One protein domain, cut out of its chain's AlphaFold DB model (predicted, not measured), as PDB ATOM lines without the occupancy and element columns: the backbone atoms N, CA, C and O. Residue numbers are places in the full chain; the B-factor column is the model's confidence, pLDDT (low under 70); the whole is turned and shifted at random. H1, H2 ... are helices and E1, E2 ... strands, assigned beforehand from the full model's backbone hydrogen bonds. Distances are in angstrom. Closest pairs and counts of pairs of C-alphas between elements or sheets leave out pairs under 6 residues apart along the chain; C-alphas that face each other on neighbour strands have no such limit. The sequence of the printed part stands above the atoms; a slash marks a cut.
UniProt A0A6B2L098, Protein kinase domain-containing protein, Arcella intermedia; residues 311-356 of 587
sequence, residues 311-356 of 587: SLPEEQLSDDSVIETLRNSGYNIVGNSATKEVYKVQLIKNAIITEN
ATOM      1  N   SER A 311     283.773 103.481 225.905       55.84
ATOM      2  CA  SER A 311     282.718 103.493 226.914       55.84
ATOM      3  C   SER A 311     281.933 102.193 226.791       55.84
ATOM      4  O   SER A 311     281.115 102.041 225.884       55.84
ATOM      5  N   LEU A 312     282.196 101.246 227.688       59.69
ATOM      6  CA  LEU A 312     281.479  99.979 227.721       59.69
ATOM      7  C   LEU A 312     280.064 100.223 228.286       59.69
ATOM      8  O   LEU A 312     279.942 100.855 229.340       59.69
ATOM      9  N   PRO A 313     278.990  99.759 227.619       64.44
ATOM     10  CA  PRO A 313     277.650  99.744 228.201       64.44
ATOM     11  C   PRO A 313     277.637  98.955 229.515       64.44
ATOM     12  O   PRO A 313     278.342  97.953 229.633       64.44
ATOM     13  N   GLU A 314     276.801  99.350 230.480       65.62
ATOM     14  CA  GLU A 314     276.715  98.675 231.791       65.62
ATOM     15  C   GLU A 314     276.415  97.171 231.669       65.62
ATOM     16  O   GLU A 314     276.959  96.371 232.425       65.62
ATOM     17  N   GLU A 315     275.652  96.766 230.650       66.06
ATOM     18  CA  GLU A 315     275.394  95.356 230.331       66.06
ATOM     19  C   GLU A 315     276.681  94.587 229.968       66.06
ATOM     20  O   GLU A 315     276.878  93.470 230.441       66.06
ATOM     21  N   GLN A 316     277.609  95.185 229.207       58.22
ATOM     22  CA  GLN A 316     278.888  94.549 228.839       58.22
ATOM     23  C   GLN A 316     279.900  94.520 229.993       58.22
ATOM     24  O   GLN A 316     280.807  93.695 229.992       58.22
ATOM     25  N   LEU A 317     279.740  95.396 230.988       60.50
ATOM     26  CA  LEU A 317     280.541  95.401 232.219       60.50
ATOM     27  C   LEU A 317     280.059  94.367 233.247       60.50
ATOM     28  O   LEU A 317     280.741  94.141 234.243       60.50
ATOM     29  N   SER A 318     278.901  93.742 233.011       65.00
ATOM     30  CA  SER A 318     278.400  92.612 233.802       65.00
ATOM     31  C   SER A 318     278.842  91.242 233.267       65.00
ATOM     32  O   SER A 318     278.610  90.229 233.926       65.00
ATOM     33  N   ASP A 319     279.490  91.203 232.096       75.44
ATOM     34  CA  ASP A 319     280.018  89.987 231.476       75.44
ATOM     35  C   ASP A 319     281.540  89.889 231.684       75.44
ATOM     36  O   ASP A 319     282.344  90.496 230.966       75.44
ATOM     37  N   ASP A 320     281.939  89.083 232.672       75.88
ATOM     38  CA  ASP A 320     283.347  88.824 232.992       75.88
ATOM     39  C   ASP A 320     284.145  88.293 231.784       75.88
ATOM     40  O   ASP A 320     285.337  88.582 231.665       75.88
ATOM     41  N   SER A 321     283.509  87.582 230.841       74.62
ATOM     42  CA  SER A 321     284.195  87.032 229.662       74.62
ATOM     43  C   SER A 321     284.594  88.114 228.653       74.62
ATOM     44  O   SER A 321     285.648  88.016 228.015       74.62
ATOM     45  N   VAL A 322     283.807  89.191 228.548       69.06
ATOM     46  CA  VAL A 322     284.120  90.362 227.713       69.06
ATOM     47  C   VAL A 322     285.258  91.163 228.344       69.06
ATOM     48  O   VAL A 322     286.216  91.528 227.655       69.06
ATOM     49  N   ILE A 323     285.204  91.373 229.663       69.38
ATOM     50  CA  ILE A 323     286.261  92.033 230.444       69.38
ATOM     51  C   ILE A 323     287.589  91.275 230.311       69.38
ATOM     52  O   ILE A 323     288.632  91.885 230.059       69.38
ATOM     53  N   GLU A 324     287.567  89.948 230.444       75.75
ATOM     54  CA  GLU A 324     288.753  89.103 230.321       75.75
ATOM     55  C   GLU A 324     289.292  89.074 228.880       75.75
ATOM     56  O   GLU A 324     290.495  89.234 228.672       75.75
ATOM     57  N   THR A 325     288.420  89.010 227.867       73.00
ATOM     58  CA  THR A 325     288.815  89.106 226.447       73.00
ATOM     59  C   THR A 325     289.497  90.439 226.124       73.00
ATOM     60  O   THR A 325     290.517  90.463 225.429       73.00
ATOM     61  N   LEU A 326     288.988  91.558 226.652       65.50
ATOM     62  CA  LEU A 326     289.586  92.885 226.471       65.50
ATOM     63  C   LEU A 326     290.947  93.006 227.174       65.50
ATOM     64  O   LEU A 326     291.899  93.500 226.564       65.50
ATOM     65  N   ARG A 327     291.079  92.496 228.405       72.19
ATOM     66  CA  ARG A 327     292.364  92.440 229.129       72.19
ATOM     67  C   ARG A 327     293.395  91.583 228.396       72.19
ATOM     68  O   ARG A 327     294.507  92.048 228.165       72.19
ATOM     69  N   ASN A 328     293.004  90.394 227.937       70.69
ATOM     70  CA  ASN A 328     293.843  89.512 227.118       70.69
ATOM     71  C   ASN A 328     294.222  90.156 225.771       70.69
ATOM     72  O   ASN A 328     295.294  89.898 225.231       70.69
ATOM     73  N   SER A 329     293.382  91.060 225.261       58.22
ATOM     74  CA  SER A 329     293.663  91.891 224.084       58.22
ATOM     75  C   SER A 329     294.515  93.135 224.386       58.22
ATOM     76  O   SER A 329     294.764  93.930 223.476       58.22
ATOM     77  N   GLY A 330     294.976  93.330 225.626       60.06
ATOM     78  CA  GLY A 330     295.851  94.432 226.041       60.06
ATOM     79  C   GLY A 330     295.142  95.750 226.376       60.06
ATOM     80  O   GLY A 330     295.767  96.804 226.257       60.06
ATOM     81  N   TYR A 331     293.856  95.719 226.743       67.31
ATOM     82  CA  TYR A 331     293.131  96.895 227.239       67.31
ATOM     83  C   TYR A 331     293.153  96.985 228.774       67.31
ATOM     84  O   TYR A 331     292.824  96.030 229.480       67.31
ATOM     85  N   ASN A 332     293.450  98.179 229.284       67.31
ATOM     86  CA  ASN A 332     293.260  98.578 230.674       67.31
ATOM     87  C   ASN A 332     291.828  99.090 230.869       67.31
ATOM     88  O   ASN A 332     291.394  99.990 230.147       67.31
ATOM     89  N   ILE A 333     291.110  98.538 231.849       69.38
ATOM     90  CA  ILE A 333     289.705  98.863 232.137       69.38
ATOM     91  C   ILE A 333     289.613  99.546 233.505       69.38
ATOM     92  O   ILE A 333     290.058  98.978 234.504       69.38
ATOM     93  N   VAL A 334     289.033 100.748 233.555       66.44
ATOM     94  CA  VAL A 334     288.851 101.555 234.775       66.44
ATOM     95  C   VAL A 334     287.421 102.093 234.801       66.44
ATOM     96  O   VAL A 334     287.082 102.987 234.035       66.44
ATOM     97  N   GLY A 335     286.558 101.548 235.663       72.00
ATOM     98  CA  GLY A 335     285.119 101.841 235.597       72.00
ATOM     99  C   GLY A 335     284.538 101.430 234.239       72.00
ATOM    100  O   GLY A 335     284.899 100.381 233.707       72.00
ATOM    101  N   ASN A 336     283.695 102.275 233.641       68.69
ATOM    102  CA  ASN A 336     283.000 101.969 232.383       68.69
ATOM    103  C   ASN A 336     283.862 102.220 231.127       68.69
ATOM    104  O   ASN A 336     283.349 102.596 230.078       68.69
ATOM    105  N   SER A 337     285.186 102.116 231.236       57.97
ATOM    106  CA  SER A 337     286.126 102.714 230.285       57.97
ATOM    107  C   SER A 337     287.314 101.799 230.008       57.97
ATOM    108  O   SER A 337     288.084 101.500 230.919       57.97
ATOM    109  N   ALA A 338     287.475 101.374 228.751       62.50
ATOM    110  CA  ALA A 338     288.595 100.551 228.293       62.50
ATOM    111  C   ALA A 338     289.549 101.347 227.382       62.50
ATOM    112  O   ALA A 338     289.112 102.023 226.452       62.50
ATOM    113  N   THR A 339     290.857 101.247 227.631       60.31
ATOM    114  CA  THR A 339     291.920 101.981 226.915       60.31
ATOM    115  C   THR A 339     293.091 101.054 226.581       60.31
ATOM    116  O   THR A 339     293.416 100.173 227.372       60.31
ATOM    117  N   LYS A 340     293.757 101.229 225.434       65.06
ATOM    118  CA  LYS A 340     294.926 100.417 225.047       65.06
ATOM    119  C   LYS A 340     296.029 101.293 224.459       65.06
ATOM    120  O   LYS A 340     295.822 101.975 223.460       65.06
ATOM    121  N   GLU A 341     297.217 101.233 225.062       64.00
ATOM    122  CA  GLU A 341     298.351 102.136 224.782       64.00
ATOM    123  C   GLU A 341     298.787 102.126 223.303       64.00
ATOM    124  O   GLU A 341     299.172 103.154 222.749       64.00
ATOM    125  N   VAL A 342     298.630 100.983 222.623       62.16
ATOM    126  CA  VAL A 342     298.908 100.828 221.184       62.16
ATOM    127  C   VAL A 342     298.075 101.792 220.324       62.16
ATOM    128  O   VAL A 342     298.595 102.332 219.350       62.16
ATOM    129  N   TYR A 343     296.816 102.069 220.690       64.69
ATOM    130  CA  TYR A 343     295.981 103.033 219.959       64.69
ATOM    131  C   TYR A 343     296.461 104.469 220.162       64.69
ATOM    132  O   TYR A 343     296.530 105.220 219.192       64.69
ATOM    133  N   LYS A 344     296.883 104.838 221.382       68.56
ATOM    134  CA  LYS A 344     297.486 106.157 221.637       68.56
ATOM    135  C   LYS A 344     298.731 106.361 220.775       68.56
ATOM    136  O   LYS A 344     298.834 107.369 220.084       68.56
ATOM    137  N   VAL A 345     299.629 105.375 220.732       71.75
ATOM    138  CA  VAL A 345     300.806 105.399 219.844       71.75
ATOM    139  C   VAL A 345     300.397 105.548 218.374       71.75
ATOM    140  O   VAL A 345     300.965 106.383 217.669       71.75
ATOM    141  N   GLN A 346     299.388 104.804 217.908       72.12
ATOM    142  CA  GLN A 346     298.925 104.902 216.521       72.12
ATOM    143  C   GLN A 346     298.311 106.271 216.190       72.12
ATOM    144  O   GLN A 346     298.514 106.771 215.087       72.12
ATOM    145  N   LEU A 347     297.616 106.917 217.131       76.00
ATOM    146  CA  LEU A 347     297.091 108.271 216.948       76.00
ATOM    147  C   LEU A 347     298.216 109.311 216.834       76.00
ATOM    148  O   LEU A 347     298.165 110.140 215.924       76.00
ATOM    149  N   ILE A 348     299.272 109.236 217.661       81.88
ATOM    150  CA  ILE A 348     300.437 110.131 217.505       81.88
ATOM    151  C   ILE A 348     301.124 109.878 216.154       81.88
ATOM    152  O   ILE A 348     301.394 110.836 215.429       81.88
ATOM    153  N   LYS A 349     301.344 108.611 215.764       80.31
ATOM    154  CA  LYS A 349     301.884 108.245 214.438       80.31
ATOM    155  C   LYS A 349     301.050 108.844 213.302       80.31
ATOM    156  O   LYS A 349     301.591 109.514 212.423       80.31
ATOM    157  N   ASN A 350     299.729 108.676 213.352       80.56
ATOM    158  CA  ASN A 350     298.814 109.232 212.358       80.56
ATOM    159  C   ASN A 350     298.914 110.765 212.297       80.56
ATOM    160  O   ASN A 350     298.990 111.310 211.199       80.56
ATOM    161  N   ALA A 351     298.977 111.462 213.434       84.94
ATOM    162  CA  ALA A 351     299.115 112.920 213.485       84.94
ATOM    163  C   ALA A 351     300.500 113.416 213.005       84.94
ATOM    164  O   ALA A 351     300.598 114.463 212.363       84.94
ATOM    165  N   ILE A 352     301.583 112.659 213.228       87.19
ATOM    166  CA  ILE A 352     302.913 112.943 212.648       87.19
ATOM    167  C   ILE A 352     302.843 112.922 211.113       87.19
ATOM    168  O   ILE A 352     303.372 113.827 210.457       87.19
ATOM    169  N   ILE A 353     302.165 111.912 210.555       83.88
ATOM    170  CA  ILE A 353     302.034 111.682 209.111       83.88
ATOM    171  C   ILE A 353     301.058 112.678 208.475       83.88
ATOM    172  O   ILE A 353     301.403 113.348 207.503       83.88
ATOM    173  N   THR A 354     299.842 112.808 209.000       82.12
ATOM    174  CA  THR A 354     298.756 113.599 208.394       82.12
ATOM    175  C   THR A 354     298.880 115.082 208.745       82.12
ATOM    176  O   THR A 354     299.121 115.900 207.851       82.12
ATOM    177  N   GLU A 355     298.829 115.408 210.036       86.00
ATOM    178  CA  GLU A 355     298.778 116.764 210.603       86.00
ATOM    179  C   GLU A 355     300.150 117.436 210.776       86.00
ATOM    180  O   GLU A 355     300.220 118.621 211.099       86.00
ATOM    181  N   ASN A 356     301.249 116.720 210.512       89.38
ATOM    182  CA  ASN A 356     302.618 117.195 210.727       89.38
ATOM    183  C   ASN A 356     302.943 117.496 212.208       89.38
ATOM    184  O   ASN A 356     303.696 118.422 212.512       89.38
TER     185      ASN A 356
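AT A GLANCE: This is residues 311 to 356 of the 587 residues of the protein "Protein kinase domain-containing protein" of Arcella intermedia (UniProt A0A6B2L098). Picture a long arm sticking out of a small head: residues 344 to 356, most of them in helix H2, stand free, and the head is made of helix H1, the short strand E1 and the loops around them. In the head the chain folds back on itself, with residues 332 to 333 beside residues 338 to 339 of E1. The printed part has 46 residues, with two named helices and one named strand in the order H1, E1, H2; the class is mostly helix. The whole is loose, with a radius of gyration of the C-alphas of 13.6 A, and spans 41 by 19 by 13 A, its length made by the arm.

HOW THE PARTS SIT: Look first at H2, residues 341 to 353, of which 344 to 353 stand free. Just before it comes E1, residues 337 to 339; the two meet only through their link, which is tight, with 1 residue. E1 pairs with no named strand, but its residues 338 to 339 form a short antiparallel pairing with residues 332 to 333. Before E1 along the chain comes H1, residues 320 to 328; the closest C-alphas of H1 and E1, those of Leu 326 and Ala 338, are 7.9 A apart, with 1 pair of C-alphas within 8 A. H1 and H2 are apart. In both helices every O i to N i+4 pair is within hydrogen-bond range.

IN THESE COORDINATES: Find C-alpha 341 at (298.351, 102.136, 224.782); from there H2 runs 18.7 A to C-alpha 353 at (302.034, 111.682, 209.111). E1 measures 6.7 A from C-alpha 337 to C-alpha 339. H1 begins at C-alpha 320, at (283.347, 88.824, 232.992), and covers 12.0 A to C-alpha 328.

THE WHOLE: The two C-alphas farthest apart, those of Ser 318 and Asn 356, are 41.5 A from each other. Without the stretch that stands free, the body of 33 residues spans 26 by 16 by 11 A. The printed part has no cut, and the link from H1 to E1, 8 residues, is short. The model's mean pLDDT over the printed part is 70.2, and 26 residues are under 70, among them residues 311 to 318 and 336 to 344.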